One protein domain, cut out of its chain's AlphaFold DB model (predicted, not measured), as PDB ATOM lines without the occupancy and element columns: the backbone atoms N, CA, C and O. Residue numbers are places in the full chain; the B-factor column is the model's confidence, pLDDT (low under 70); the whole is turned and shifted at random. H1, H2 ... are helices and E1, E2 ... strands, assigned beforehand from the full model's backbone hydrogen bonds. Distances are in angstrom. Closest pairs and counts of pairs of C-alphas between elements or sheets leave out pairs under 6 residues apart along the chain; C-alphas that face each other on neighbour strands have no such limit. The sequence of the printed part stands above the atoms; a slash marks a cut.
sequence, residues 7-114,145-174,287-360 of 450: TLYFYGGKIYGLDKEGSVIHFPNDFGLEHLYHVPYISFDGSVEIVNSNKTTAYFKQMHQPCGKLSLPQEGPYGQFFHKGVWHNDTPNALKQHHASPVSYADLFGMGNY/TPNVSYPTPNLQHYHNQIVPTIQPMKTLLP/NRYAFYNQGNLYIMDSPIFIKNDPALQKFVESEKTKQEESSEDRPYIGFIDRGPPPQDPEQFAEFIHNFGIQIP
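AT A GLANCE: This is residues 7 to 114, 145 to 174 and 287 to 360 of the 450 residues of a protein of Chlamydia psittaci 08-2626_L3 (UniProt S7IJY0). The short helix H3 sits in the middle, between a strongly twisted five-strand sheet, E3 to E7, and the hairpin E1 and E2, which helix H5 covers. The hairpin E8 and E9 makes a small, partial sandwich with the large sheet, and the small sheet E11 to E13 lies near the end of H3, with H4 running out past it beside E10. The printed part has 212 residues, with five named helices and 13 named strands in the order E1 E2 H1 E3 E4 E5 E6 E7 H2 H3 E8 E9 E10 E11 E12 E13 H4 H5, of mixed class, helices and strands, and its sheets are antiparallel. It is compact, with a radius of gyration of the C-alphas of 17.8 A and spans of 53 by 44 by 32 A.

IN THESE COORDINATES: Find C-alpha 7 at (42.279, -7.376, -42.817), where E1, residues 7 to 11, begins; E2 is 14 to 18 and H1 30 to 35. The meander, each strand the antiparallel neighbour of the one before, is E3, 47 to 52, E4, 56 to 62, 19.7 A, E5, 65 to 72, 20.9 A, E6, 80 to 83, and E7, 86 to 89. Next come H2, 92 to 96, H3, 105 to 113, E8, 154 to 158, E9, 161 to 165, and E10, 169 to 174, 17.1 A. A second meander is E11, 289 to 293, E12, 296 to 299, and E13, 302 to 305. H4, 310 to 325, runs 22.4 A, and H5, 345 to 355, ends at C-alpha 355, (50.129, -3.009, -44.367).

HOW THE PARTS SIT: In the hairpin E1 and E2, N 9 and O 16 are 2.8 A apart. H5 comes closest to E2 at the C-alphas of Ile 352 and Gly 17, 6.3 A. H3 and H5 touch, closest at the C-alphas of Phe 109 and Phe 355, 5.4 A, at a steep tilt of 55 degrees, opposite ways. H3 stands up from the five-strand sheet at 55 degrees, its C-alphas closest at Tyr 105 and Phe 81 of E6, 5.3 A. In that sheet N 49 of E3 and O 59 of E4, 2.9 A apart, are within hydrogen-bond range, and so are N 82 of E6 and O 67 of E5, 2.8 A apart. E8 and E9, with N 156 and O 163 at 2.9 A, face this sheet as a sandwich, two sheets face to face. H4 only grazes the sheet of E11, E12 and E13, where N 298 and O 291 are 2.8 A apart; E10 comes closest to H4 at the C-alphas of Leu 173 and Phe 315, 6.7 A. H2 is near H3, and H1 is apart from H3. Every O i to N i+4 pair is within hydrogen-bond range in H4 and H5; H1 has 0 of 2, H2 0 of 1 and H3 0 of 5, against O i to N i+3 counts of 2 of 3, 2 of 2 and 4 of 6.

THE WHOLE: The C-alphas of Asn 54 and Asn 308, 54.6 A apart, are the two farthest. Look for cuts at 114 to 145, 7.8 A, and 174 to 287, 20.3 A. The links E2 to H1, H1 to E3 and H4 to H5 are long, and residues 159 to 160 have pLDDT under 70.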
ATOM      1  N   THR A   7      41.206  -8.371 -42.690       98.00
ATOM      2  CA  THR A   7      42.279  -7.376 -42.817       98.00
ATOM      3  C   THR A   7      42.074  -6.551 -44.080       98.00
ATOM      4  O   THR A   7      41.998  -7.107 -45.174       98.00
ATOM      5  N   LEU A   8      41.977  -5.225 -43.941       97.75
ATOM      6  CA  LEU A   8      41.619  -4.307 -45.027       97.75
ATOM      7  C   LEU A   8      42.738  -3.307 -45.346       97.75
ATOM      8  O   LEU A   8      43.423  -2.817 -44.457       97.75
ATOM      9  N   TYR A   9      42.882  -2.938 -46.613       97.94
ATOM     10  CA  TYR A   9      43.859  -1.968 -47.105       97.94
ATOM     11  C   TYR A   9      43.228  -1.040 -48.145       97.94
ATOM     12  O   TYR A   9      42.474  -1.483 -49.014       97.94
ATOM     13  N   PHE A  10      43.547   0.253 -48.078       97.62
ATOM     14  CA  PHE A  10      42.947   1.268 -48.939       97.62
ATOM     15  C   PHE A  10      43.918   1.693 -50.046       97.62
ATOM     16  O   PHE A  10      45.027   2.157 -49.785       97.62
ATOM     17  N   TYR A  11      43.469   1.632 -51.299       97.56
ATOM     18  CA  TYR A  11      44.209   2.162 -52.452       97.56
ATOM     19  C   TYR A  11      43.260   2.518 -53.600       97.56
ATOM     20  O   TYR A  11      42.283   1.813 -53.838       97.56
ATOM     21  N   GLY A  12      43.530   3.604 -54.329       96.44
ATOM     22  CA  GLY A  12      42.745   3.984 -55.511       96.44
ATOM     23  C   GLY A  12      41.277   4.304 -55.244       96.44
ATOM     24  O   GLY A  12      40.435   4.170 -56.132       96.44
ATOM     25  N   GLY A  13      40.959   4.687 -54.007       94.75
ATOM     26  CA  GLY A  13      39.593   4.833 -53.524       94.75
ATOM     27  C   GLY A  13      38.860   3.497 -53.372       94.75
ATOM     28  O   GLY A  13      37.655   3.489 -53.159       94.75
ATOM     29  N   LYS A  14      39.552   2.364 -53.486       94.31
ATOM     30  CA  LYS A  14      39.022   1.015 -53.286       94.31
ATOM     31  C   LYS A  14      39.589   0.395 -52.016       94.31
ATOM     32  O   LYS A  14      40.567   0.876 -51.439       94.31
ATOM     33  N   ILE A  15      38.933  -0.677 -51.587       94.88
ATOM     34  CA  ILE A  15      39.320  -1.469 -50.427       94.88
ATOM     35  C   ILE A  15      39.697  -2.858 -50.930       94.88
ATOM     36  O   ILE A  15      38.928  -3.506 -51.636       94.88
ATOM     37  N   TYR A  16      40.890  -3.283 -50.550       96.06
ATOM     38  CA  TYR A  16      41.431  -4.617 -50.759       96.06
ATOM     39  C   TYR A  16      41.476  -5.312 -49.407       96.06
ATOM     40  O   TYR A  16      41.608  -4.643 -48.383       96.06
ATOM     41  N   GLY A  17      41.377  -6.634 -49.371       96.75
ATOM     42  CA  GLY A  17      41.482  -7.318 -48.096       96.75
ATOM     43  C   GLY A  17      41.482  -8.827 -48.181       96.75
ATOM     44  O   GLY A  17      41.198  -9.411 -49.229       96.75
ATOM     45  N   LEU A  18      41.789  -9.417 -47.036       97.75
ATOM     46  CA  LEU A  18      41.661 -10.834 -46.755       97.75
ATOM     47  C   LEU A  18      40.601 -11.030 -45.678       97.75
ATOM     48  O   LEU A  18      40.528 -10.227 -44.744       97.75
ATOM     49  N   ASP A  19      39.797 -12.077 -45.807       96.69
ATOM     50  CA  ASP A  19      38.928 -12.507 -44.720       96.69
ATOM     51  C   ASP A  19      39.739 -13.168 -43.599       96.69
ATOM     52  O   ASP A  19      40.957 -13.357 -43.696       96.69
ATOM     53  N   LYS A  20      39.059 -13.494 -42.502       96.06
ATOM     54  CA  LYS A  20      39.656 -14.165 -41.343       96.06
ATOM     55  C   LYS A  20      40.366 -15.478 -41.703       96.06
ATOM     56  O   LYS A  20      41.335 -15.849 -41.041       96.06
ATOM     57  N   GLU A  21      39.892 -16.176 -42.729       95.75
ATOM     58  CA  GLU A  21      40.452 -17.435 -43.217       95.75
ATOM     59  C   GLU A  21      41.620 -17.236 -44.203       95.75
ATOM     60  O   GLU A  21      42.229 -18.215 -44.634       95.75
ATOM     61  N   GLY A  22      41.963 -15.988 -44.540       94.25
ATOM     62  CA  GLY A  22      43.048 -15.649 -45.461       94.25
ATOM     63  C   GLY A  22      42.651 -15.702 -46.938       94.25
ATOM     64  O   GLY A  22      43.526 -15.703 -47.803       94.25
ATOM     65  N   SER A  23      41.356 -15.743 -47.257       95.69
ATOM     66  CA  SER A  23      40.857 -15.685 -48.634       95.69
ATOM     67  C   SER A  23      40.641 -14.241 -49.085       95.69
ATOM     68  O   SER A  23      40.280 -13.365 -48.302       95.69
ATOM     69  N   VAL A  24      40.839 -13.978 -50.379       95.75
ATOM     70  CA  VAL A  24      40.669 -12.636 -50.956       95.75
ATOM     71  C   VAL A  24      39.210 -12.185 -50.861       95.75
ATOM     72  O   VAL A  24      38.296 -12.854 -51.344       95.75
ATOM     73  N   ILE A  25      38.995 -10.998 -50.293       93.50
ATOM     74  CA  ILE A  25      37.678 -10.365 -50.248       93.50
ATOM     75  C   ILE A  25      37.394  -9.714 -51.600       93.50
ATOM     76  O   ILE A  25      38.017  -8.720 -51.981       93.50
ATOM     77  N   HIS A  26      36.392 -10.231 -52.305       87.75
ATOM     78  CA  HIS A  26      35.879  -9.616 -53.525       87.75
ATOM     79  C   HIS A  26      34.745  -8.643 -53.200       87.75
ATOM     80  O   HIS A  26      33.704  -9.033 -52.665       87.75
ATOM     81  N   PHE A  27      34.936  -7.368 -53.544       80.25
ATOM     82  CA  PHE A  27      33.881  -6.370 -53.402       80.25
ATOM     83  C   PHE A  27      32.728  -6.661 -54.376       80.25
ATOM     84  O   PHE A  27      32.980  -6.917 -55.555       80.25
ATOM     85  N   PRO A  28      31.468  -6.634 -53.908       75.25
ATOM     86  CA  PRO A  28      30.318  -6.880 -54.765       75.25
ATOM     87  C   PRO A  28      30.136  -5.741 -55.777       75.25
ATOM     88  O   PRO A  28      30.288  -4.571 -55.432       75.25
ATOM     89  N   ASN A  29      29.725  -6.100 -56.995       78.00
ATOM     90  CA  ASN A  29      29.308  -5.161 -58.050       78.00
ATOM     91  C   ASN A  29      27.779  -4.947 -58.065       78.00
ATOM     92  O   ASN A  29      27.214  -4.353 -58.979       78.00
ATOM     93  N   ASP A  30      27.069  -5.513 -57.089       74.00
ATOM     94  CA  ASP A  30      25.629  -5.319 -56.969       74.00
ATOM     95  C   ASP A  30      25.338  -3.867 -56.557       74.00
ATOM     96  O   ASP A  30      26.074  -3.265 -55.779       74.00
ATOM     97  N   PHE A  31      24.223  -3.312 -57.040       72.69
ATOM     98  CA  PHE A  31      23.725  -1.978 -56.667       72.69
ATOM     99  C   PHE A  31      24.669  -0.796 -56.960       72.69
ATOM    100  O   PHE A  31      24.458   0.289 -56.419       72.69
ATOM    101  N   GLY A  32      25.666  -0.960 -57.835       75.44
ATOM    102  CA  GLY A  32      26.590   0.118 -58.191       75.44
ATOM    103  C   GLY A  32      27.663   0.384 -57.132       75.44
ATOM    104  O   GLY A  32      28.267   1.460 -57.135       75.44
ATOM    105  N   LEU A  33      27.897  -0.556 -56.207       79.38
ATOM    106  CA  LEU A  33      28.923  -0.442 -55.163       79.38
ATOM    107  C   LEU A  33      30.344  -0.348 -55.751       79.38
ATOM    108  O   LEU A  33      31.227   0.277 -55.164       79.38
ATOM    109  N   GLU A  34      30.555  -0.861 -56.961       81.62
ATOM    110  CA  GLU A  34      31.771  -0.702 -57.754       81.62
ATOM    111  C   GLU A  34      32.066   0.757 -58.136       81.62
ATOM    112  O   GLU A  34      33.197   1.082 -58.499       81.62
ATOM    113  N   HIS A  35      31.093   1.662 -58.007       84.69
ATOM    114  CA  HIS A  35      31.260   3.099 -58.227       84.69
ATOM    115  C   HIS A  35      31.493   3.896 -56.940       84.69
ATOM    116  O   HIS A  35      31.695   5.109 -57.008       84.69
ATOM    117  N   LEU A  36      31.487   3.243 -55.774       88.62
ATOM    118  CA  LEU A  36      31.831   3.896 -54.518       88.62
ATOM    119  C   LEU A  36      33.341   4.023 -54.371       88.62
ATOM    120  O   LEU A  36      34.114   3.159 -54.801       88.62
ATOM    121  N   TYR A  37      33.742   5.119 -53.740       92.44
ATOM    122  CA  TYR A  37      35.117   5.353 -53.344       92.44
ATOM    123  C   TYR A  37      35.192   5.501 -51.829       92.44
ATOM    124  O   TYR A  37      34.262   6.001 -51.200       92.44
ATOM    125  N   HIS A  38      36.303   5.073 -51.242       93.94
ATOM    126  CA  HIS A  38      36.552   5.163 -49.811       93.94
ATOM    127  C   HIS A  38      37.954   5.699 -49.544       93.94
ATOM    128  O   HIS A  38      38.900   5.390 -50.262       93.94
ATOM    129  N   VAL A  39      38.080   6.482 -48.476       95.75
ATOM    130  CA  VAL A  39      39.361   6.974 -47.963       95.75
ATOM    131  C   VAL A  39      39.528   6.493 -46.520       95.75
ATOM    132  O   VAL A  39      38.524   6.418 -45.808       95.75
ATOM    133  N   PRO A  40      40.753   6.179 -46.071       96.25
ATOM    134  CA  PRO A  40      40.967   5.507 -44.789       96.25
ATOM    135  C   PRO A  40      40.803   6.397 -43.546       96.25
ATOM    136  O   PRO A  40      40.774   5.881 -42.434       96.25
ATOM    137  N   TYR A  41      40.687   7.718 -43.704       95.88
ATOM    138  CA  TYR A  41      40.639   8.678 -42.598       95.88
ATOM    139  C   TYR A  41      39.716   9.865 -42.901       95.88
ATOM    140  O   TYR A  41      39.395  10.139 -44.058       95.88
ATOM    141  N   ILE A  42      39.309  10.596 -41.859       94.56
ATOM    142  CA  ILE A  42      38.637  11.901 -42.001       94.56
ATOM    143  C   ILE A  42      39.680  13.019 -42.094       94.56
ATOM    144  O   ILE A  42      39.632  13.825 -43.024       94.56
ATOM    145  N   SER A  43      40.650  13.011 -41.178       94.69
ATOM    146  CA  SER A  43      41.814  13.899 -41.112       94.69
ATOM    147  C   SER A  43      43.079  13.086 -40.823       94.69
ATOM    148  O   SER A  43      42.998  11.949 -40.357       94.69
ATOM    149  N   PHE A  44      44.255  13.663 -41.062       95.75
ATOM    150  CA  PHE A  44      45.526  12.986 -40.784       95.75
ATOM    151  C   PHE A  44      45.753  12.693 -39.297       95.75
ATOM    152  O   PHE A  44      46.318  11.649 -38.970       95.75
ATOM    153  N   ASP A  45      45.281  13.579 -38.418       93.88
ATOM    154  CA  ASP A  45      45.365  13.435 -36.962       93.88
ATOM    155  C   ASP A  45      44.383  12.396 -36.406       93.88
ATOM    156  O   ASP A  45      44.663  11.759 -35.389       93.88
ATOM    157  N   GLY A  46      43.221  12.257 -37.056       94.00
ATOM    158  CA  GLY A  46      42.067  11.575 -36.486       94.00
ATOM    159  C   GLY A  46      41.632  12.256 -35.185       94.00
ATOM    160  O   GLY A  46      41.432  13.472 -35.164       94.00
ATOM    161  N   SER A  47      41.501  11.494 -34.099       93.06
ATOM    162  CA  SER A  47      41.302  12.051 -32.752       93.06
ATOM    163  C   SER A  47      42.622  12.088 -31.981       93.06
ATOM    164  O   SER A  47      43.380  11.120 -32.030       93.06
ATOM    165  N   VAL A  48      42.868  13.155 -31.220       92.75
ATOM    166  CA  VAL A  48      44.099  13.321 -30.431       92.75
ATOM    167  C   VAL A  48      43.801  13.152 -28.944       92.75
ATOM    168  O   VAL A  48      42.944  13.843 -28.400       92.75
ATOM    169  N   GLU A  49      44.527  12.258 -28.275       93.62
ATOM    170  CA  GLU A  49      44.517  12.121 -26.814       93.62
ATOM    171  C   GLU A  49      45.824  12.661 -26.231       93.62
ATOM    172  O   GLU A  49      46.908  12.222 -26.618       93.62
ATOM    173  N   ILE A  50      45.727  13.597 -25.285       91.94
ATOM    174  CA  ILE A  50      46.880  14.156 -24.575       91.94
ATOM    175  C   ILE A  50      46.971  13.528 -23.188       91.94
ATOM    176  O   ILE A  50      46.075  13.694 -22.363       91.94
ATOM    177  N   VAL A  51      48.087  12.856 -22.915       91.81
ATOM    178  CA  VAL A  51      48.394  12.269 -21.610       91.81
ATOM    179  C   VAL A  51      49.532  13.057 -20.974       91.81
ATOM    180  O   VAL A  51      50.653  13.086 -21.484       91.81
ATOM    181  N   ASN A  52      49.240  13.695 -19.841       87.81
ATOM    182  CA  ASN A  52      50.227  14.417 -19.047       87.81
ATOM    183  C   ASN A  52      50.724  13.521 -17.911       87.81
ATOM    184  O   ASN A  52      49.963  13.153 -17.020       87.81
ATOM    185  N   SER A  53      52.008  13.177 -17.954       80.56
ATOM    186  CA  SER A  53      52.714  12.488 -16.872       80.56
ATOM    187  C   SER A  53      54.002  13.258 -16.552       80.56
ATOM    188  O   SER A  53      53.968  14.480 -16.445       80.56
ATOM    189  N   ASN A  54      55.154  12.587 -16.474       79.81
ATOM    190  CA  ASN A  54      56.464  13.251 -16.431       79.81
ATOM    191  C   ASN A  54      56.810  13.949 -17.761       79.81
ATOM    192  O   ASN A  54      57.692  14.804 -17.803       79.81
ATOM    193  N   LYS A  55      56.129  13.561 -18.846       85.38
ATOM    194  CA  LYS A  55      56.177  14.171 -20.180       85.38
ATOM    195  C   LYS A  55      54.753  14.311 -20.710       85.38
ATOM    196  O   LYS A  55      53.865  13.555 -20.300       85.38
ATOM    197  N   THR A  56      54.542  15.262 -21.615       88.19
ATOM    198  CA  THR A  56      53.279  15.390 -22.350       88.19
ATOM    199  C   THR A  56      53.372  14.527 -23.596       88.19
ATOM    200  O   THR A  56      54.193  14.798 -24.469       88.19
ATOM    201  N   THR A  57      52.547  13.488 -23.689       91.94
ATOM    202  CA  THR A  57      52.480  12.623 -24.870       91.94
ATOM    203  C   THR A  57      51.144  12.809 -25.562       91.94
ATOM    204  O   THR A  57      50.091  12.683 -24.943       91.94
ATOM    205  N   ALA A  58      51.194  13.098 -26.856       93.19
ATOM    206  CA  ALA A  58      50.032  13.110 -27.723       93.19
ATOM    207  C   ALA A  58      49.940  11.787 -28.478       93.19
ATOM    208  O   ALA A  58      50.915  11.370 -29.100       93.19
ATOM    209  N   TYR A  59      48.769  11.160 -28.441       95.62
ATOM    210  CA  TYR A  59      48.428   9.977 -29.218       95.62
ATOM    211  C   TYR A  59      47.457  10.368 -30.329       95.62
ATOM    212  O   TYR A  59      46.332  10.786 -30.059       95.62
ATOM    213  N   PHE A  60      47.893  10.208 -31.575       96.31
ATOM    214  CA  PHE A  60      47.072  10.359 -32.771       96.31
ATOM    215  C   PHE A  60      46.363   9.037 -33.038       96.31
ATOM    216  O   PHE A  60      47.017   7.990 -33.163       96.31
ATOM    217  N   LYS A  61      45.032   9.068 -33.092       96.88
ATOM    218  CA  LYS A  61      44.213   7.869 -33.242       96.88
ATOM    219  C   LYS A  61      43.415   7.904 -34.530       96.88
ATOM    220  O   LYS A  61      42.647   8.835 -34.753       96.88
ATOM    221  N   GLN A  62      43.513   6.836 -35.308       97.19
ATOM    222  CA  GLN A  62      42.653   6.587 -36.463       97.19
ATOM    223  C   GLN A  62      41.695   5.456 -36.118       97.19
ATOM    224  O   GLN A  62      42.087   4.487 -35.473       97.19
ATOM    225  N   MET A  63      40.420   5.589 -36.493       95.50
ATOM    226  CA  MET A  63      39.379   4.619 -36.121       95.50
ATOM    227  C   MET A  63      39.349   4.324 -34.604       95.50
ATOM    228  O   MET A  63      39.177   3.183 -34.173       95.50
ATOM    229  N   HIS A  64      39.574   5.363 -33.786       94.12
ATOM    230  CA  HIS A  64      39.749   5.285 -32.326       94.12
ATOM    231  C   HIS A  64      40.883   4.367 -31.820       94.12
ATOM    232  O   HIS A  64      40.994   4.140 -30.615       94.12
ATOM    233  N   GLN A  65      41.774   3.897 -32.693       95.00
ATOM    234  CA  GLN A  65      42.963   3.132 -32.321       95.00
ATOM    235  C   GLN A  65      44.205   4.029 -32.313       95.00
ATOM    236  O   GLN A  65      44.374   4.816 -33.244       95.00
ATOM    237  N   PRO A  66      45.100   3.927 -31.313       96.56
ATOM    238  CA  PRO A  66      46.395   4.600 -31.353       96.56
ATOM    239  C   PRO A  66      47.193   4.180 -32.590       96.56
ATOM    240  O   PRO A  66      47.478   3.001 -32.774       96.56
ATOM    241  N   CYS A  67      47.567   5.154 -33.418       97.25
ATOM    242  CA  CYS A  67      48.340   4.928 -34.642       97.25
ATOM    243  C   CYS A  67      49.649   5.716 -34.648       97.25
ATOM    244  O   CYS A  67      50.639   5.240 -35.191       97.25
ATOM    245  N   GLY A  68      49.680   6.895 -34.027       96.62
ATOM    246  CA  GLY A  68      50.864   7.742 -33.916       96.62
ATOM    247  C   GLY A  68      51.029   8.278 -32.501       96.62
ATOM    248  O   GLY A  68      50.046   8.432 -31.778       96.62
ATOM    249  N   LYS A  69      52.258   8.585 -32.092       94.62
ATOM    250  CA  LYS A  69      52.522   9.333 -30.865       94.62
ATOM    251  C   LYS A  69      53.712  10.272 -30.992       94.62
ATOM    252  O   LYS A  69      54.686   9.987 -31.691       94.62
ATOM    253  N   LEU A  70      53.636  11.358 -30.233       92.62
ATOM    254  CA  LEU A  70      54.682  12.359 -30.081       92.62
ATOM    255  C   LEU A  70      54.794  12.748 -28.604       92.62
ATOM    256  O   LEU A  70      53.787  13.067 -27.978       92.62
ATOM    257  N   SER A  71      56.009  12.743 -28.054       89.88
ATOM    258  CA  SER A  71      56.273  13.142 -26.663       89.88
ATOM    259  C   SER A  71      57.011  14.477 -26.599       89.88
ATOM    260  O   SER A  71      57.891  14.739 -27.414       89.88
ATOM    261  N   LEU A  72      56.674  15.299 -25.603       85.44
ATOM    262  CA  LEU A  72      57.272  16.602 -25.324       85.44
ATOM    263  C   LEU A  72      57.832  16.623 -23.882       85.44
ATOM    264  O   LEU A  72      57.063  16.399 -22.940       85.44
ATOM    265  N   PRO A  73      59.142  16.889 -23.682       83.44
ATOM    266  CA  PRO A  73      60.169  17.066 -24.715       83.44
ATOM    267  C   PRO A  73      60.441  15.760 -25.480       83.44
ATOM    268  O   PRO A  73      60.310  14.666 -24.924       83.44
ATOM    269  N   GLN A  74      60.822  15.885 -26.751       78.31
ATOM    270  CA  GLN A  74      61.097  14.740 -27.619       78.31
ATOM    271  C   GLN A  74      62.395  14.043 -27.178       78.31
ATOM    272  O   GLN A  74      63.404  14.699 -26.938       78.31
ATOM    273  N   GLU A  75      62.365  12.714 -27.038       75.06
ATOM    274  CA  GLU A  75      63.520  11.912 -26.581       75.06
ATOM    275  C   GLU A  75      64.498  11.545 -27.708       75.06
ATOM    276  O   GLU A  75      65.621  11.131 -27.440       75.06
ATOM    277  N   GLY A  76      64.086  11.704 -28.966       81.88
ATOM    278  CA  GLY A  76      64.875  11.359 -30.143       81.88
ATOM    279  C   GLY A  76      64.414  12.129 -31.381       81.88
ATOM    280  O   GLY A  76      63.504  12.948 -31.280       81.88
ATOM    281  N   PRO A  77      65.019  11.880 -32.552       84.06
ATOM    282  CA  PRO A  77      64.725  12.636 -33.773       84.06
ATOM    283  C   PRO A  77      63.358  12.303 -34.393       84.06
ATOM    284  O   PRO A  77      62.865  13.061 -35.223       84.06
ATOM    285  N   TYR A  78      62.735  11.192 -33.989       90.50
ATOM    286  CA  TYR A  78      61.503  10.686 -34.592       90.50
ATOM    287  C   TYR A  78      60.339  10.689 -33.600       90.50
ATOM    288  O   TYR A  78      60.518  10.451 -32.402       90.50
ATOM    289  N   GLY A  79      59.137  10.958 -34.108       94.19
ATOM    290  CA  GLY A  79      57.907  10.468 -33.500       94.19
ATOM    291  C   GLY A  79      57.792   8.955 -33.701       94.19
ATOM    292  O   GLY A  79      58.680   8.312 -34.269       94.19
ATOM    293  N   GLN A  80      56.705   8.356 -33.219       96.38
ATOM    294  CA  GLN A  80      56.522   6.910 -33.327       96.38
ATOM    295  C   GLN A  80      55.141   6.553 -33.865       96.38
ATOM    296  O   GLN A  80      54.158   7.200 -33.517       96.38
ATOM    297  N   PHE A  81      55.053   5.497 -34.666       97.56
ATOM    298  CA  PHE A  81      53.786   4.911 -35.094       97.56
ATOM    299  C   PHE A  81      53.574   3.546 -34.435       97.56
ATOM    300  O   PHE A  81      54.525   2.888 -34.011       97.56
ATOM    301  N   PHE A  82      52.317   3.140 -34.294       97.69
ATOM    302  CA  PHE A  82      51.944   1.883 -33.662       97.69
ATOM    303  C   PHE A  82      51.657   0.824 -34.722       97.69
ATOM    304  O   PHE A  82      50.826   1.030 -35.606       97.69
ATOM    305  N   HIS A  83      52.331  -0.318 -34.627       96.50
ATOM    306  CA  HIS A  83      52.127  -1.438 -35.536       96.50
ATOM    307  C   HIS A  83      52.380  -2.768 -34.820       96.50
ATOM    308  O   HIS A  83      53.390  -2.930 -34.132       96.50
ATOM    309  N   LYS A  84      51.445  -3.720 -34.973       92.88
ATOM    310  CA  LYS A  84      51.497  -5.078 -34.390       92.88
ATOM    311  C   LYS A  84      51.882  -5.098 -32.897       92.88
ATOM    312  O   LYS A  84      52.727  -5.878 -32.469       92.88
ATOM    313  N   GLY A  85      51.264  -4.229 -32.094       94.38
ATOM    314  CA  GLY A  85      51.453  -4.207 -30.637       94.38
ATOM    315  C   GLY A  85      52.676  -3.427 -30.142       94.38
ATOM    316  O   GLY A  85      52.881  -3.336 -28.933       94.38
ATOM    317  N   VAL A  86      53.480  -2.853 -31.042       96.75
ATOM    318  CA  VAL A  86      54.750  -2.194 -30.709       96.75
ATOM    319  C   VAL A  86      54.815  -0.795 -31.329       96.75
ATOM    320  O   VAL A  86      54.245  -0.534 -32.388       96.75
ATOM    321  N   TRP A  87      55.500   0.123 -30.644       96.94
ATOM    322  CA  TRP A  87      55.805   1.461 -31.150       96.94
ATOM    323  C   TRP A  87      57.122   1.450 -31.928       96.94
ATOM    324  O   TRP A  87      58.154   1.076 -31.376       96.94
ATOM    325  N   HIS A  88      57.083   1.910 -33.174       97.19
ATOM    326  CA  HIS A  88      58.228   1.988 -34.083       97.19
ATOM    327  C   HIS A  88      58.543   3.445 -34.401       97.19
ATOM    328  O   HIS A  88      57.644   4.284 -34.386       97.19
ATOM    329  N   ASN A  89      59.802   3.763 -34.693       96.69
ATOM    330  CA  ASN A  89      60.172   5.113 -35.113       96.69
ATOM    331  C   ASN A  89      59.559   5.428 -36.475       96.69
ATOM    332  O   ASN A  89      59.705   4.654 -37.415       96.69
ATOM    333  N   ASP A  90      58.913   6.581 -36.585       96.31
ATOM    334  CA  ASP A  90      58.375   7.063 -37.847       96.31
ATOM    335  C   ASP A  90      59.498   7.675 -38.687       96.31
ATOM    336  O   ASP A  90      60.026   8.737 -38.349       96.31
ATOM    337  N   THR A  91      59.879   6.988 -39.765       95.69
ATOM    338  CA  THR A  91      61.050   7.325 -40.587       95.69
ATOM    339  C   THR A  91      60.647   7.667 -42.026       95.69
ATOM    340  O   THR A  91      60.787   6.839 -42.925       95.69
ATOM    341  N   PRO A  92      60.184   8.905 -42.307       94.44
ATOM    342  CA  PRO A  92      59.707   9.273 -43.639       94.44
ATOM    343  C   PRO A  92      60.713   8.999 -44.763       94.44
ATOM    344  O   PRO A  92      60.307   8.581 -45.837       94.44
ATOM    345  N   ASN A  93      62.021   9.166 -44.530       95.12
ATOM    346  CA  ASN A  93      63.041   8.902 -45.553       95.12
ATOM    347  C   ASN A  93      63.078   7.427 -46.010       95.12
ATOM    348  O   ASN A  93      63.388   7.154 -47.168       95.12
ATOM    349  N   ALA A  94      62.725   6.479 -45.133       96.12
ATOM    350  CA  ALA A  94      62.690   5.054 -45.464       96.12
ATOM    351  C   ALA A  94      61.590   4.716 -46.490       96.12
ATOM    352  O   ALA A  94      61.721   3.742 -47.227       96.12
ATOM    353  N   LEU A  95      60.564   5.569 -46.624       96.25
ATOM    354  CA  LEU A  95      59.498   5.421 -47.623       96.25
ATOM    355  C   LEU A  95      59.987   5.528 -49.073       96.25
ATOM    356  O   LEU A  95      59.249   5.161 -49.986       96.25
ATOM    357  N   LYS A  96      61.198   6.054 -49.311       95.38
ATOM    358  CA  LYS A  96      61.786   6.130 -50.660       95.38
ATOM    359  C   LYS A  96      62.132   4.750 -51.216       95.38
ATOM    360  O   LYS A  96      62.211   4.594 -52.431       95.38
ATOM    361  N   GLN A  97      62.374   3.781 -50.335       94.00
ATOM    362  CA  GLN A  97      62.790   2.432 -50.690       94.00
ATOM    363  C   GLN A  97      61.638   1.447 -50.521       94.00
ATOM    364  O   GLN A  97      60.729   1.650 -49.712       94.00
ATOM    365  N   HIS A  98      61.698   0.352 -51.274       93.25
ATOM    366  CA  HIS A  98      60.788  -0.767 -51.068       93.25
ATOM    367  C   HIS A  98      61.003  -1.376 -49.676       93.25
ATOM    368  O   HIS A  98      62.140  -1.570 -49.243       93.25
ATOM    369  N   HIS A  99      59.911  -1.682 -48.984       96.44
ATOM    370  CA  HIS A  99      59.915  -2.246 -47.639       96.44
ATOM    371  C   HIS A  99      58.750  -3.230 -47.490       96.44
ATOM    372  O   HIS A  99      57.691  -3.038 -48.086       96.44
ATOM    373  N   ALA A 100      58.952  -4.289 -46.704       95.12
ATOM    374  CA  ALA A 100      57.966  -5.357 -46.509       95.12
ATOM    375  C   ALA A 100      57.007  -5.103 -45.331       95.12
ATOM    376  O   ALA A 100      56.005  -5.798 -45.190       95.12
ATOM    377  N   SER A 101      57.303  -4.115 -44.484       96.75
ATOM    378  CA  SER A 101      56.497  -3.727 -43.326       96.75
ATOM    379  C   SER A 101      56.474  -2.209 -43.177       96.75
ATOM    380  O   SER A 101      57.458  -1.582 -43.569       96.75
ATOM    381  N   PRO A 102      55.435  -1.624 -42.555       97.94
ATOM    382  CA  PRO A 102      55.361  -0.187 -42.310       97.94
ATOM    383  C   PRO A 102      56.650   0.376 -41.701       97.94
ATOM    384  O   PRO A 102      57.159  -0.167 -40.718       97.94
ATOM    385  N   VAL A 103      57.164   1.462 -42.280       97.75
ATOM    386  CA  VAL A 103      58.330   2.219 -41.774       97.75
ATOM    387  C   VAL A 103      57.954   3.642 -41.355       97.75
ATOM    388  O   VAL A 103      58.758   4.372 -40.763       97.75
ATOM    389  N   SER A 104      56.717   4.037 -41.657       97.56
ATOM    390  CA  SER A 104      56.142   5.325 -41.307       97.56
ATOM    391  C   SER A 104      54.662   5.201 -40.952       97.56
ATOM    392  O   SER A 104      53.962   4.296 -41.405       97.56
ATOM    393  N   TYR A 105      54.159   6.192 -40.214       97.62
ATOM    394  CA  TYR A 105      52.721   6.413 -40.029       97.62
ATOM    395  C   TYR A 105      51.959   6.467 -41.370       97.62
ATOM    396  O   TYR A 105      50.817   6.021 -41.447       97.62
ATOM    397  N   ALA A 106      52.600   6.954 -42.439       97.62
ATOM    398  CA  ALA A 106      52.009   7.017 -43.775       97.62
ATOM    399  C   ALA A 106      51.677   5.636 -44.377       97.62
ATOM    400  O   ALA A 106      50.796   5.556 -45.231       97.62
ATOM    401  N   ASP A 107      52.346   4.558 -43.964       97.81
ATOM    402  CA  ASP A 107      52.126   3.220 -44.538       97.81
ATOM    403  C   ASP A 107      50.892   2.515 -43.968       97.81
ATOM    404  O   ASP A 107      50.391   1.555 -44.559       97.81
ATOM    405  N   LEU A 108      50.385   2.982 -42.824       97.88
ATOM    406  CA  LEU A 108      49.284   2.336 -42.120       97.88
ATOM    407  C   LEU A 108      48.038   2.280 -43.007       97.88
ATOM    408  O   LEU A 108      47.551   3.312 -43.462       97.88
ATOM    409  N   PHE A 109      47.549   1.065 -43.280       97.44
ATOM    410  CA  PHE A 109      46.323   0.752 -44.030       97.44
ATOM    411  C   PHE A 109      46.129   1.547 -45.331       97.44
ATOM    412  O   PHE A 109      45.005   1.742 -45.798       97.44
ATOM    413  N   GLY A 110      47.234   1.974 -45.947       96.94
ATOM    414  CA  GLY A 110      47.249   2.703 -47.210       96.94
ATOM    415  C   GLY A 110      46.992   4.206 -47.095       96.94
ATOM    416  O   GLY A 110      46.702   4.835 -48.111       96.94
ATOM    417  N   MET A 111      47.109   4.805 -45.901       96.38
ATOM    418  CA  MET A 111      46.931   6.249 -45.678       96.38
ATOM    419  C   MET A 111      47.739   7.112 -46.653       96.38
ATOM    420  O   MET A 111      47.206   8.073 -47.203       96.38
ATOM    421  N   GLY A 112      48.996   6.754 -46.912       97.12
ATOM    422  CA  GLY A 112      49.914   7.492 -47.781       97.12
ATOM    423  C   GLY A 112      49.513   7.524 -49.259       97.12
ATOM    424  O   GLY A 112      50.039   8.348 -50.002       97.12
ATOM    425  N   ASN A 113      48.559   6.687 -49.687       98.00
ATOM    426  CA  ASN A 113      48.015   6.707 -51.051       98.00
ATOM    427  C   ASN A 113      46.968   7.813 -51.261       98.00
ATOM    428  O   ASN A 113      46.503   8.023 -52.384       98.00
ATOM    429  N   TYR A 114      46.575   8.496 -50.186       98.38
ATOM    430  CA  TYR A 114      45.544   9.519 -50.185       98.38
ATOM    431  C   TYR A 114      46.118  10.857 -49.725       98.38
ATOM    432  O   TYR A 114      47.062  10.949 -48.940       98.38
ATOM    433  N   THR A 145      51.226  12.294 -47.540       97.25
ATOM    434  CA  THR A 145      52.256  11.607 -46.739       97.25
ATOM    435  C   THR A 145      52.255  12.067 -45.271       97.25
ATOM    436  O   THR A 145      53.232  12.661 -44.795       97.25
ATOM    437  N   PRO A 146      51.134  11.870 -44.547       95.81
ATOM    438  CA  PRO A 146      51.057  12.242 -43.143       95.81
ATOM    439  C   PRO A 146      52.076  11.458 -42.327       95.81
ATOM    440  O   PRO A 146      52.282  10.269 -42.559       95.81
ATOM    441  N   ASN A 147      52.699  12.119 -41.363       94.69
ATOM    442  CA  ASN A 147      53.697  11.508 -40.505       94.69
ATOM    443  C   ASN A 147      53.804  12.283 -39.178       94.69
ATOM    444  O   ASN A 147      53.298  13.398 -39.054       94.69
ATOM    445  N   VAL A 148      54.419  11.673 -38.174       93.94
ATOM    446  CA  VAL A 148      54.589  12.222 -36.821       93.94
ATOM    447  C   VAL A 148      56.022  12.706 -36.550       93.94
ATOM    448  O   VAL A 148      56.313  13.118 -35.428       93.94
ATOM    449  N   SER A 149      56.903  12.675 -37.557       93.00
ATOM    450  CA  SER A 149      58.321  13.052 -37.449       93.00
ATOM    451  C   SER A 149      58.700  14.311 -38.242       93.00
ATOM    452  O   SER A 149      59.120  15.304 -37.649       93.00
ATOM    453  N   TYR A 150      58.595  14.278 -39.576       91.94
ATOM    454  CA  TYR A 150      58.984  15.370 -40.475       91.94
ATOM    455  C   TYR A 150      58.045  15.502 -41.698       91.94
ATOM    456  O   TYR A 150      57.953  14.558 -42.486       91.94
ATOM    457  N   PRO A 151      57.448  16.677 -41.984       91.44
ATOM    458  CA  PRO A 151      57.648  17.962 -41.311       91.44
ATOM    459  C   PRO A 151      57.262  17.946 -39.832       91.44
ATOM    460  O   PRO A 151      56.376  17.203 -39.420       91.44
ATOM    461  N   THR A 152      57.958  18.749 -39.023       85.88
ATOM    462  CA  THR A 152      57.743  18.742 -37.574       85.88
ATOM    463  C   THR A 152      56.290  19.108 -37.244       85.88
ATOM    464  O   THR A 152      55.778  20.106 -37.768       85.88
ATOM    465  N   PRO A 153      55.609  18.326 -36.384       83.44
ATOM    466  CA  PRO A 153      54.242  18.621 -35.977       83.44
ATOM    467  C   PRO A 153      54.099  20.040 -35.419       83.44
ATOM    468  O   PRO A 153      54.942  20.526 -34.664       83.44
ATOM    469  N   ASN A 154      53.013  20.717 -35.788       84.56
ATOM    470  CA  ASN A 154      52.757  22.086 -35.354       84.56
ATOM    471  C   ASN A 154      52.083  22.079 -33.980       84.56
ATOM    472  O   ASN A 154      51.109  21.356 -33.770       84.56
ATOM    473  N   LEU A 155      52.573  22.909 -33.062       83.12
ATOM    474  CA  LEU A 155      52.073  23.011 -31.695       83.12
ATOM    475  C   LEU A 155      51.011  24.108 -31.610       83.12
ATOM    476  O   LEU A 155      51.325  25.300 -31.642       83.12
ATOM    477  N   GLN A 156      49.744  23.713 -31.496       78.81
ATOM    478  CA  GLN A 156      48.639  24.649 -31.318       78.81
ATOM    479  C   GLN A 156      48.296  24.808 -29.839       78.81
ATOM    480  O   GLN A 156      48.323  23.847 -29.078       78.81
ATOM    481  N   HIS A 157      47.955  26.029 -29.430       74.06
ATOM    482  CA  HIS A 157      47.485  26.305 -28.075       74.06
ATOM    483  C   HIS A 157      45.958  26.278 -28.059       74.06
ATOM    484  O   HIS A 157      45.318  27.051 -28.772       74.06
ATOM    485  N   TYR A 158      45.376  25.415 -27.232       70.00
ATOM    486  CA  TYR A 158      43.933  25.299 -27.063       70.00
ATOM    487  C   TYR A 158      43.587  25.197 -25.577       70.00
ATOM    488  O   TYR A 158      44.033  24.268 -24.916       70.00
ATOM    489  N   HIS A 159      42.819  26.156 -25.042       62.75
ATOM    490  CA  HIS A 159      42.362  26.176 -23.639       62.75
ATOM    491  C   HIS A 159      43.458  25.786 -22.616       62.75
ATOM    492  O   HIS A 159      43.261  24.912 -21.778       62.75
ATOM    493  N   ASN A 160      44.630  26.428 -22.711       69.38
ATOM    494  CA  ASN A 160      45.827  26.196 -21.881       69.38
ATOM    495  C   ASN A 160      46.543  24.843 -22.070       69.38
ATOM    496  O   ASN A 160      47.459  24.532 -21.311       69.38
ATOM    497  N   GLN A 161      46.192  24.061 -23.090       71.31
ATOM    498  CA  GLN A 161      46.908  22.850 -23.487       71.31
ATOM    499  C   GLN A 161      47.618  23.051 -24.827       71.31
ATOM    500  O   GLN A 161      47.111  23.732 -25.722       71.31
ATOM    501  N   ILE A 162      48.801  22.455 -24.963       77.12
ATOM    502  CA  ILE A 162      49.511  22.378 -26.240       77.12
ATOM    503  C   ILE A 162      49.076  21.087 -26.924       77.12
ATOM    504  O   ILE A 162      49.343  19.995 -26.425       77.12
ATOM    505  N   VAL A 163      48.413  21.222 -28.069       83.56
ATOM    506  CA  VAL A 163      47.960  20.105 -28.895       83.56
ATOM    507  C   VAL A 163      48.832  20.066 -30.152       83.56
ATOM    508  O   VAL A 163      48.755  20.985 -30.976       83.56
ATOM    509  N   PRO A 164      49.707  19.057 -30.311       87.12
ATOM    510  CA  PRO A 164      50.442  18.876 -31.551       87.12
ATOM    511  C   PRO A 164      49.490  18.421 -32.661       87.12
ATOM    512  O   PRO A 164      48.559  17.655 -32.427       87.12
ATOM    513  N   THR A 165      49.758  18.885 -33.874       89.06
ATOM    514  CA  THR A 165      49.006  18.547 -35.088       89.06
ATOM    515  C   THR A 165      49.971  18.048 -36.154       89.06
ATOM    516  O   THR A 165      51.017  18.667 -36.386       89.06
ATOM    517  N   ILE A 166      49.633  16.934 -36.796       92.31
ATOM    518  CA  ILE A 166      50.397  16.344 -37.891       92.31
ATOM    519  C   ILE A 166      50.529  17.375 -39.010       92.31
ATOM    520  O   ILE A 166      49.552  17.967 -39.475       92.31
ATOM    521  N   GLN A 167      51.767  17.594 -39.450       91.62
ATOM    522  CA  GLN A 167      52.056  18.421 -40.613       91.62
ATOM    523  C   GLN A 167      52.343  17.506 -41.806       91.62
ATOM    524  O   GLN A 167      53.411  16.902 -41.861       91.62
ATOM    525  N   PRO A 168      51.408  17.376 -42.763       94.44
ATOM    526  CA  PRO A 168      51.649  16.590 -43.964       94.44
ATOM    527  C   PRO A 168      52.684  17.280 -44.862       94.44
ATOM    528  O   PRO A 168      52.881  18.500 -44.801       94.44
ATOM    529  N   MET A 169      53.294  16.504 -45.755       95.81
ATOM    530  CA  MET A 169      54.024  17.060 -46.891       95.81
ATOM    531  C   MET A 169      53.044  17.774 -47.823       95.81
ATOM    532  O   MET A 169      51.861  17.429 -47.888       95.81
ATOM    533  N   LYS A 170      53.515  18.817 -48.507       95.69
ATOM    534  CA  LYS A 170      52.671  19.645 -49.370       95.69
ATOM    535  C   LYS A 170      53.325  19.868 -50.716       95.69
ATOM    536  O   LYS A 170      54.519  20.143 -50.793       95.69
ATOM    537  N   THR A 171      52.502  19.850 -51.753       96.00
ATOM    538  CA  THR A 171      52.906  20.171 -53.120       96.00
ATOM    539  C   THR A 171      51.798  20.914 -53.858       96.00
ATOM    540  O   THR A 171      50.640  20.916 -53.433       96.00
ATOM    541  N   LEU A 172      52.161  21.590 -54.948       95.75
ATOM    542  CA  LEU A 172      51.245  22.379 -55.765       95.75
ATOM    543  C   LEU A 172      51.149  21.803 -57.172       95.75
ATOM    544  O   LEU A 172      52.161  21.590 -57.838       95.75
ATOM    545  N   LEU A 173      49.916  21.662 -57.651       95.88
ATOM    546  CA  LEU A 173      49.603  21.292 -59.024       95.88
ATOM    547  C   LEU A 173      48.847  22.449 -59.708       95.88
ATOM    548  O   LEU A 173      47.745  22.793 -59.270       95.88
ATOM    549  N   PRO A 174      49.412  23.088 -60.751       95.12
ATOM    550  CA  PRO A 174      48.743  24.161 -61.488       95.12
ATOM    551  C   PRO A 174      47.374  23.750 -62.047       95.12
ATOM    552  O   PRO A 174      47.237  22.711 -62.698       95.12
ATOM    553  N   ASN A 287      37.509  18.605 -45.847       92.69
ATOM    554  CA  ASN A 287      37.200  17.230 -46.267       92.69
ATOM    555  C   ASN A 287      37.050  17.157 -47.797       92.69
ATOM    556  O   ASN A 287      35.947  17.061 -48.344       92.69
ATOM    557  N   ARG A 288      38.179  17.272 -48.488       95.62
ATOM    558  CA  ARG A 288      38.357  17.130 -49.925       95.62
ATOM    559  C   ARG A 288      39.579  16.259 -50.121       95.62
ATOM    560  O   ARG A 288      40.638  16.574 -49.589       95.62
ATOM    561  N   TYR A 289      39.425  15.174 -50.861       97.12
ATOM    562  CA  TYR A 289      40.446  14.141 -50.956       97.12
ATOM    563  C   TYR A 289      40.959  14.015 -52.383       97.12
ATOM    564  O   TYR A 289      40.215  14.273 -53.332       97.12
ATOM    565  N   ALA A 290      42.208  13.588 -52.524       98.19
ATOM    566  CA  ALA A 290      42.776  13.178 -53.799       98.19
ATOM    567  C   ALA A 290      43.530  11.858 -53.657       98.19
ATOM    568  O   ALA A 290      44.061  11.553 -52.591       98.19
ATOM    569  N   PHE A 291      43.552  11.068 -54.722       98.38
ATOM    570  CA  PHE A 291      44.256   9.789 -54.784       98.38
ATOM    571  C   PHE A 291      44.482   9.389 -56.239       98.38
ATOM    572  O   PHE A 291      43.761   9.830 -57.138       98.38
ATOM    573  N   TYR A 292      45.473   8.537 -56.476       98.19
ATOM    574  CA  TYR A 292      45.684   7.950 -57.792       98.19
ATOM    575  C   TYR A 292      44.854   6.688 -57.966       98.19
ATOM    576  O   TYR A 292      44.806   5.855 -57.068       98.19
ATOM    577  N   ASN A 293      44.237   6.525 -59.131       95.94
ATOM    578  CA  ASN A 293      43.619   5.269 -59.535       95.94
ATOM    579  C   ASN A 293      43.897   5.035 -61.025       95.94
ATOM    580  O   ASN A 293      43.494   5.830 -61.884       95.94
ATOM    581  N   GLN A 294      44.625   3.952 -61.312       94.00
ATOM    582  CA  GLN A 294      45.093   3.591 -62.654       94.00
ATOM    583  C   GLN A 294      45.886   4.729 -63.331       94.00
ATOM    584  O   GLN A 294      45.726   5.000 -64.522       94.00
ATOM    585  N   GLY A 295      46.735   5.429 -62.570       96.00
ATOM    586  CA  GLY A 295      47.545   6.550 -63.052       96.00
ATOM    587  C   GLY A 295      46.795   7.865 -63.293       96.00
ATOM    588  O   GLY A 295      47.438   8.859 -63.624       96.00
ATOM    589  N   ASN A 296      45.472   7.912 -63.123       97.56
ATOM    590  CA  ASN A 296      44.719   9.168 -63.121       97.56
ATOM    591  C   ASN A 296      44.683   9.734 -61.697       97.56
ATOM    592  O   ASN A 296      44.510   8.973 -60.743       97.56
ATOM    593  N   LEU A 297      44.795  11.054 -61.554       98.31
ATOM    594  CA  LEU A 297      44.628  11.733 -60.272       98.31
ATOM    595  C   LEU A 297      43.155  12.100 -60.084       98.31
ATOM    596  O   LEU A 297      42.610  12.979 -60.764       98.31
ATOM    597  N   TYR A 298      42.525  11.409 -59.144       97.81
ATOM    598  CA  TYR A 298      41.158  11.665 -58.738       97.81
ATOM    599  C   TYR A 298      41.126  12.791 -57.713       97.81
ATOM    600  O   TYR A 298      41.967  12.857 -56.817       97.81
ATOM    601  N   ILE A 299      40.124  13.656 -57.836       96.56
ATOM    602  CA  ILE A 299      39.711  14.578 -56.784       96.56
ATOM    603  C   ILE A 299      38.285  14.194 -56.434       96.56
ATOM    604  O   ILE A 299      37.403  14.202 -57.293       96.56
ATOM    605  N   MET A 300      38.066  13.850 -55.170       92.75
ATOM    606  CA  MET A 300      36.851  13.174 -54.729       92.75
ATOM    607  C   MET A 300      36.641  11.858 -55.502       92.75
ATOM    608  O   MET A 300      37.500  10.985 -55.462       92.75
ATOM    609  N   ASP A 301      35.523  11.711 -56.202       90.06
ATOM    610  CA  ASP A 301      35.132  10.532 -56.973       90.06
ATOM    611  C   ASP A 301      35.378  10.696 -58.485       90.06
ATOM    612  O   ASP A 301      34.866   9.912 -59.283       90.06
ATOM    613  N   SER A 302      36.142  11.717 -58.892       93.38
ATOM    614  CA  SER A 302      36.242  12.137 -60.293       93.38
ATOM    615  C   SER A 302      37.690  12.265 -60.787       93.38
ATOM    616  O   SER A 302      38.500  12.905 -60.111       93.38
ATOM    617  N   PRO A 303      38.037  11.720 -61.972       95.56
ATOM    618  CA  PRO A 303      39.380  11.825 -62.543       95.56
ATOM    619  C   PRO A 303      39.597  13.222 -63.139       95.56
ATOM    620  O   PRO A 303      39.284  13.469 -64.302       95.56
ATOM    621  N   ILE A 304      40.116  14.155 -62.338       96.81
ATOM    622  CA  ILE A 304      40.328  15.545 -62.778       96.81
ATOM    623  C   ILE A 304      41.569  15.672 -63.660       96.81
ATOM    624  O   ILE A 304      41.551  16.448 -64.612       96.81
ATOM    625  N   PHE A 305      42.613  14.889 -63.384       97.31
ATOM    626  CA  PHE A 305      43.779  14.798 -64.258       97.31
ATOM    627  C   PHE A 305      43.939  13.363 -64.736       97.31
ATOM    628  O   PHE A 305      44.119  12.437 -63.940       97.31
ATOM    629  N   ILE A 306      43.882  13.175 -66.047       96.62
ATOM    630  CA  ILE A 306      44.088  11.863 -66.657       96.62
ATOM    631  C   ILE A 306      45.583  11.566 -66.799       96.62
ATOM    632  O   ILE A 306      46.390  12.481 -66.936       96.62
ATOM    633  N   LYS A 307      45.961  10.287 -66.835       95.50
ATOM    634  CA  LYS A 307      47.359   9.818 -66.930       95.50
ATOM    635  C   LYS A 307      48.172  10.480 -68.057       95.50
ATOM    636  O   LYS A 307      49.379  10.674 -67.930       95.50
ATOM    637  N   ASN A 308      47.508  10.818 -69.161       95.19
ATOM    638  CA  ASN A 308      48.123  11.424 -70.344       95.19
ATOM    639  C   ASN A 308      48.112  12.963 -70.323       95.19
ATOM    640  O   ASN A 308      48.511  13.580 -71.306       95.19
ATOM    641  N   ASP A 309      47.637  13.593 -69.245       95.06
ATOM    642  CA  ASP A 309      47.664  15.045 -69.098       95.06
ATOM    643  C   ASP A 309      49.118  15.533 -68.936       95.06
ATOM    644  O   ASP A 309      49.787  15.144 -67.970       95.06
ATOM    645  N   PRO A 310      49.617  16.426 -69.816       93.81
ATOM    646  CA  PRO A 310      50.964  16.980 -69.694       93.81
ATOM    647  C   PRO A 310      51.233  17.673 -68.352       93.81
ATOM    648  O   PRO A 310      52.372  17.683 -67.884       93.81
ATOM    649  N   ALA A 311      50.212  18.267 -67.723       93.12
ATOM    650  CA  ALA A 311      50.347  18.889 -66.409       93.12
ATOM    651  C   ALA A 311      50.606  17.839 -65.318       93.12
ATOM    652  O   ALA A 311      51.457  18.054 -64.456       93.12
ATOM    653  N   LEU A 312      49.928  16.688 -65.392       96.44
ATOM    654  CA  LEU A 312      50.116  15.585 -64.450       96.44
ATOM    655  C   LEU A 312      51.468  14.895 -64.649       96.44
ATOM    656  O   LEU A 312      52.138  14.585 -63.670       96.44
ATOM    657  N   GLN A 313      51.899  14.694 -65.896       96.88
ATOM    658  CA  GLN A 313      53.201  14.090 -66.198       96.88
ATOM    659  C   GLN A 313      54.355  14.932 -65.641       96.88
ATOM    660  O   GLN A 313      55.174  14.423 -64.879       96.88
ATOM    661  N   LYS A 314      54.349  16.244 -65.919       95.81
ATOM    662  CA  LYS A 314      55.333  17.187 -65.361       95.81
ATOM    663  C   LYS A 314      55.298  17.237 -63.839       95.81
ATOM    664  O   LYS A 314      56.339  17.353 -63.199       95.81
ATOM    665  N   PHE A 315      54.106  17.162 -63.251       96.12
ATOM    666  CA  PHE A 315      53.958  17.095 -61.803       96.12
ATOM    667  C   PHE A 315      54.626  15.844 -61.231       96.12
ATOM    668  O   PHE A 315      55.459  15.973 -60.340       96.12
ATOM    669  N   VAL A 316      54.341  14.662 -61.784       97.50
ATOM    670  CA  VAL A 316      54.941  13.391 -61.348       97.50
ATOM    671  C   VAL A 316      56.465  13.409 -61.490       97.50
ATOM    672  O   VAL A 316      57.160  12.953 -60.586       97.50
ATOM    673  N   GLU A 317      56.997  13.955 -62.586       97.19
ATOM    674  CA  GLU A 317      58.442  14.162 -62.754       97.19
ATOM    675  C   GLU A 317      59.000  15.073 -61.653       97.19
ATOM    676  O   GLU A 317      59.955  14.698 -60.977       97.19
ATOM    677  N   SER A 318      58.350  16.212 -61.392       96.00
ATOM    678  CA  SER A 318      58.780  17.138 -60.339       96.00
ATOM    679  C   SER A 318      58.743  16.515 -58.940       96.00
ATOM    680  O   SER A 318      59.616  16.793 -58.124       96.00
ATOM    681  N   GLU A 319      57.761  15.659 -58.651       97.56
ATOM    682  CA  GLU A 319      57.645  14.967 -57.367       97.56
ATOM    683  C   GLU A 319      58.774  13.952 -57.168       97.56
ATOM    684  O   GLU A 319      59.324  13.860 -56.070       97.56
ATOM    685  N   LYS A 320      59.163  13.239 -58.232       97.50
ATOM    686  CA  LYS A 320      60.321  12.335 -58.213       97.50
ATOM    687  C   LYS A 320      61.620  13.103 -57.984       97.50
ATOM    688  O   LYS A 320      62.366  12.749 -57.078       97.50
ATOM    689  N   THR A 321      61.836  14.199 -58.713       97.19
ATOM    690  CA  THR A 321      63.021  15.051 -58.537       97.19
ATOM    691  C   THR A 321      63.116  15.603 -57.113       97.19
ATOM    692  O   THR A 321      64.147  15.441 -56.470       97.19
ATOM    693  N   LYS A 322      62.029  16.157 -56.553       96.06
ATOM    694  CA  LYS A 322      62.014  16.632 -55.153       96.06
ATOM    695  C   LYS A 322      62.345  15.521 -54.154       96.06
ATOM    696  O   LYS A 322      63.006  15.768 -53.148       96.06
ATOM    697  N   GLN A 323      61.858  14.301 -54.395       97.44
ATOM    698  CA  GLN A 323      62.149  13.156 -53.538       97.44
ATOM    699  C   GLN A 323      63.634  12.774 -53.595       97.44
ATOM    700  O   GLN A 323      64.239  12.549 -52.543       97.44
ATOM    701  N   GLU A 324      64.221  12.731 -54.790       96.56
ATOM    702  CA  GLU A 324      65.639  12.421 -55.012       96.56
ATOM    703  C   GLU A 324      66.565  13.492 -54.416       96.56
ATOM    704  O   GLU A 324      67.545  13.153 -53.759       96.56
ATOM    705  N   GLU A 325      66.222  14.772 -54.572       96.56
ATOM    706  CA  GLU A 325      67.012  15.907 -54.073       96.56
ATOM    707  C   GLU A 325      66.893  16.128 -52.555       96.56
ATOM    708  O   GLU A 325      67.712  16.834 -51.960       96.56
ATOM    709  N   SER A 326      65.877  15.557 -51.899       96.62
ATOM    710  CA  SER A 326      65.679  15.747 -50.458       96.62
ATOM    711  C   SER A 326      66.713  15.004 -49.607       96.62
ATOM    712  O   SER A 326      66.998  13.825 -49.830       96.62
ATOM    713  N   SER A 327      67.234  15.685 -48.582       94.06
ATOM    714  CA  SER A 327      68.220  15.128 -47.652       94.06
ATOM    715  C   SER A 327      67.586  14.235 -46.582       94.06
ATOM    716  O   SER A 327      66.375  14.255 -46.370       94.06
ATOM    717  N   GLU A 328      68.417  13.479 -45.861       90.12
ATOM    718  CA  GLU A 328      67.963  12.629 -44.751       90.12
ATOM    719  C   GLU A 328      67.360  13.433 -43.586       90.12
ATOM    720  O   GLU A 328      66.377  12.995 -42.994       90.12
ATOM    721  N   ASP A 329      67.894  14.629 -43.307       89.44
ATOM    722  CA  ASP A 329      67.399  15.531 -42.251       89.44
ATOM    723  C   ASP A 329      66.115  16.278 -42.637       89.44
ATOM    724  O   ASP A 329      65.412  16.826 -41.785       89.44
ATOM    725  N   ARG A 330      65.826  16.369 -43.939       92.94
ATOM    726  CA  ARG A 330      64.651  17.055 -44.488       92.94
ATOM    727  C   ARG A 330      64.017  16.204 -45.587       92.94
ATOM    728  O   ARG A 330      63.979  16.640 -46.742       92.94
ATOM    729  N   PRO A 331      63.532  14.996 -45.252       95.56
ATOM    730  CA  PRO A 331      63.045  14.063 -46.246       95.56
ATOM    731  C   PRO A 331      61.786  14.596 -46.924       95.56
ATOM    732  O   PRO A 331      60.909  15.184 -46.288       95.56
ATOM    733  N   TYR A 332      61.683  14.338 -48.221       97.38
ATOM    734  CA  TYR A 332      60.481  14.557 -49.003       97.38
ATOM    735  C   TYR A 332      60.129  13.279 -49.751       97.38
ATOM    736  O   TYR A 332      61.002  12.619 -50.312       97.38
ATOM    737  N   ILE A 333      58.845  12.942 -49.757       97.69
ATOM    738  CA  ILE A 333      58.297  11.763 -50.418       97.69
ATOM    739  C   ILE A 333      57.266  12.245 -51.420       97.69
ATOM    740  O   ILE A 333      56.252  12.817 -51.028       97.69
ATOM    741  N   GLY A 334      57.543  12.018 -52.700       97.50
ATOM    742  CA  GLY A 334      56.713  12.507 -53.790       97.50
ATOM    743  C   GLY A 334      55.317  11.892 -53.763       97.50
ATOM    744  O   GLY A 334      55.162  10.688 -53.537       97.50
ATOM    745  N   PHE A 335      54.295  12.706 -54.025       97.81
ATOM    746  CA  PHE A 335      52.929  12.210 -54.185       97.81
ATOM    747  C   PHE A 335      52.733  11.641 -55.592       97.81
ATOM    748  O   PHE A 335      52.313  12.337 -56.516       97.81
ATOM    749  N   ILE A 336      53.073  10.365 -55.755       96.94
ATOM    750  CA  ILE A 336      53.009   9.634 -57.025       96.94
ATOM    751  C   ILE A 336      52.219   8.332 -56.867       96.94
ATOM    752  O   ILE A 336      52.109   7.788 -55.768       96.94
ATOM    753  N   ASP A 337      51.691   7.813 -57.976       96.94
ATOM    754  CA  ASP A 337      51.000   6.523 -57.986       96.94
ATOM    755  C   ASP A 337      51.983   5.372 -57.714       96.94
ATOM    756  O   ASP A 337      52.893   5.125 -58.510       96.94
ATOM    757  N   ARG A 338      51.791   4.669 -56.592       92.62
ATOM    758  CA  ARG A 338      52.583   3.491 -56.195       92.62
ATOM    759  C   ARG A 338      52.017   2.171 -56.727       92.62
ATOM    760  O   ARG A 338      52.663   1.139 -56.581       92.62
ATOM    761  N   GLY A 339      50.854   2.210 -57.374       94.94
ATOM    762  CA  GLY A 339      50.162   1.024 -57.866       94.94
ATOM    763  C   GLY A 339      49.349   0.292 -56.788       94.94
ATOM    764  O   GLY A 339      49.538   0.523 -55.590       94.94
ATOM    765  N   PRO A 340      48.403  -0.569 -57.209       95.88
ATOM    766  CA  PRO A 340      47.615  -1.387 -56.293       95.88
ATOM    767  C   PRO A 340      48.487  -2.439 -55.592       95.88
ATOM    768  O   PRO A 340      49.615  -2.684 -56.027       95.88
ATOM    769  N   PRO A 341      47.955  -3.110 -54.553       96.00
ATOM    770  CA  PRO A 341      48.593  -4.293 -53.985       96.00
ATOM    771  C   PRO A 341      48.996  -5.327 -55.060       96.00
ATOM    772  O   PRO A 341      48.362  -5.379 -56.128       96.00
ATOM    773  N   PRO A 342      50.023  -6.160 -54.786       95.81
ATOM    774  CA  PRO A 342      50.475  -7.205 -55.703       95.81
ATOM    775  C   PRO A 342      49.328  -8.095 -56.194       95.81
ATOM    776  O   PRO A 342      48.367  -8.333 -55.473       95.81
ATOM    777  N   GLN A 343      49.417  -8.578 -57.435       93.31
ATOM    778  CA  GLN A 343      48.390  -9.461 -58.017       93.31
ATOM    779  C   GLN A 343      48.645 -10.942 -57.723       93.31
ATOM    780  O   GLN A 343      47.719 -11.748 -57.784       93.31
ATOM    781  N   ASP A 344      49.898 -11.299 -57.441       96.31
ATOM    782  CA  ASP A 344      50.262 -12.648 -57.027       96.31
ATOM    783  C   ASP A 344      49.625 -12.967 -55.659       96.31
ATOM    784  O   ASP A 344      49.769 -12.148 -54.750       96.31
ATOM    785  N   PRO A 345      48.913 -14.099 -55.487       94.56
ATOM    786  CA  PRO A 345      48.160 -14.378 -54.264       94.56
ATOM    787  C   PRO A 345      48.998 -14.408 -52.981       94.56
ATOM    788  O   PRO A 345      48.540 -13.912 -51.953       94.56
ATOM    789  N   GLU A 346      50.213 -14.962 -53.026       95.06
ATOM    790  CA  GLU A 346      51.082 -15.060 -51.846       95.06
ATOM    791  C   GLU A 346      51.615 -13.678 -51.461       95.06
ATOM    792  O   GLU A 346      51.481 -13.255 -50.311       95.06
ATOM    793  N   GLN A 347      52.116 -12.921 -52.443       96.62
ATOM    794  CA  GLN A 347      52.573 -11.546 -52.223       96.62
ATOM    795  C   GLN A 347      51.428 -10.617 -51.807       96.62
ATOM    796  O   GLN A 347      51.624  -9.721 -50.988       96.62
ATOM    797  N   PHE A 348      50.225 -10.814 -52.355       97.56
ATOM    798  CA  PHE A 348      49.031 -10.076 -51.958       97.56
ATOM    799  C   PHE A 348      48.710 -10.338 -50.491       97.56
ATOM    800  O   PHE A 348      48.512  -9.390 -49.733       97.56
ATOM    801  N   ALA A 349      48.689 -11.606 -50.080       97.44
ATOM    802  CA  ALA A 349      48.373 -11.964 -48.710       97.44
ATOM    803  C   ALA A 349      49.394 -11.390 -47.722       97.44
ATOM    804  O   ALA A 349      49.009 -10.747 -46.742       97.44
ATOM    805  N   GLU A 350      50.690 -11.537 -48.013       97.25
ATOM    806  CA  GLU A 350      51.763 -10.952 -47.207       97.25
ATOM    807  C   GLU A 350      51.625  -9.424 -47.110       97.25
ATOM    808  O   GLU A 350      51.664  -8.856 -46.014       97.25
ATOM    809  N   PHE A 351      51.385  -8.757 -48.241       97.88
ATOM    810  CA  PHE A 351      51.194  -7.313 -48.291       97.88
ATOM    811  C   PHE A 351      50.001  -6.865 -47.436       97.88
ATOM    812  O   PHE A 351      50.132  -5.958 -46.612       97.88
ATOM    813  N   ILE A 352      48.838  -7.507 -47.581       98.00
ATOM    814  CA  ILE A 352      47.639  -7.154 -46.812       98.00
ATOM    815  C   ILE A 352      47.858  -7.392 -45.314       98.00
ATOM    816  O   ILE A 352      47.490  -6.533 -44.515       98.00
ATOM    817  N   HIS A 353      48.511  -8.484 -44.914       96.75
ATOM    818  CA  HIS A 353      48.832  -8.743 -43.506       96.75
ATOM    819  C   HIS A 353      49.826  -7.742 -42.903       96.75
ATOM    820  O   HIS A 353      49.784  -7.476 -41.697       96.75
ATOM    821  N   ASN A 354      50.746  -7.207 -43.705       97.38
ATOM    822  CA  ASN A 354      51.765  -6.281 -43.220       97.38
ATOM    823  C   ASN A 354      51.294  -4.829 -43.210       97.38
ATOM    824  O   ASN A 354      51.605  -4.104 -42.270       97.38
ATOM    825  N   PHE A 355      50.525  -4.407 -44.211       98.12
ATOM    826  CA  PHE A 355      50.129  -3.009 -44.367       98.12
ATOM    827  C   PHE A 355      48.667  -2.737 -44.019       98.12
ATOM    828  O   PHE A 355      48.315  -1.588 -43.770       98.12
ATOM    829  N   GLY A 356      47.804  -3.751 -44.002       97.50
ATOM    830  CA  GLY A 356      46.378  -3.593 -43.732       97.50
ATOM    831  C   GLY A 356      46.035  -3.348 -42.260       97.50
ATOM    832  O   GLY A 356      46.838  -3.548 -41.350       97.50
ATOM    833  N   ILE A 357      44.797  -2.918 -42.031       96.94
ATOM    834  CA  ILE A 357      44.183  -2.835 -40.708       96.94
ATOM    835  C   ILE A 357      43.369  -4.099 -40.448       96.94
ATOM    836  O   ILE A 357      42.440  -4.410 -41.194       96.94
ATOM    837  N   GLN A 358      43.718  -4.823 -39.386       97.25
ATOM    838  CA  GLN A 358      42.960  -5.988 -38.945       97.25
ATOM    839  C   GLN A 358      41.792  -5.557 -38.058       97.25
ATOM    840  O   GLN A 358      41.959  -4.780 -37.116       97.25
ATOM    841  N   ILE A 359      40.609  -6.080 -38.357       97.88
ATOM    842  CA  ILE A 359      39.399  -5.842 -37.578       97.88
ATOM    843  C   ILE A 359      39.413  -6.779 -36.365       97.88
ATOM    844  O   ILE A 359      39.541  -7.994 -36.545       97.88
ATOM    845  N   PRO A 360      39.264  -6.260 -35.130       96.62
ATOM    846  CA  PRO A 360      39.240  -7.094 -33.937       96.62
ATOM    847  C   PRO A 360      38.141  -8.159 -33.983       96.62
ATOM    848  O   PRO A 360      37.063  -7.955 -34.549       96.62
TER     849      PRO A 360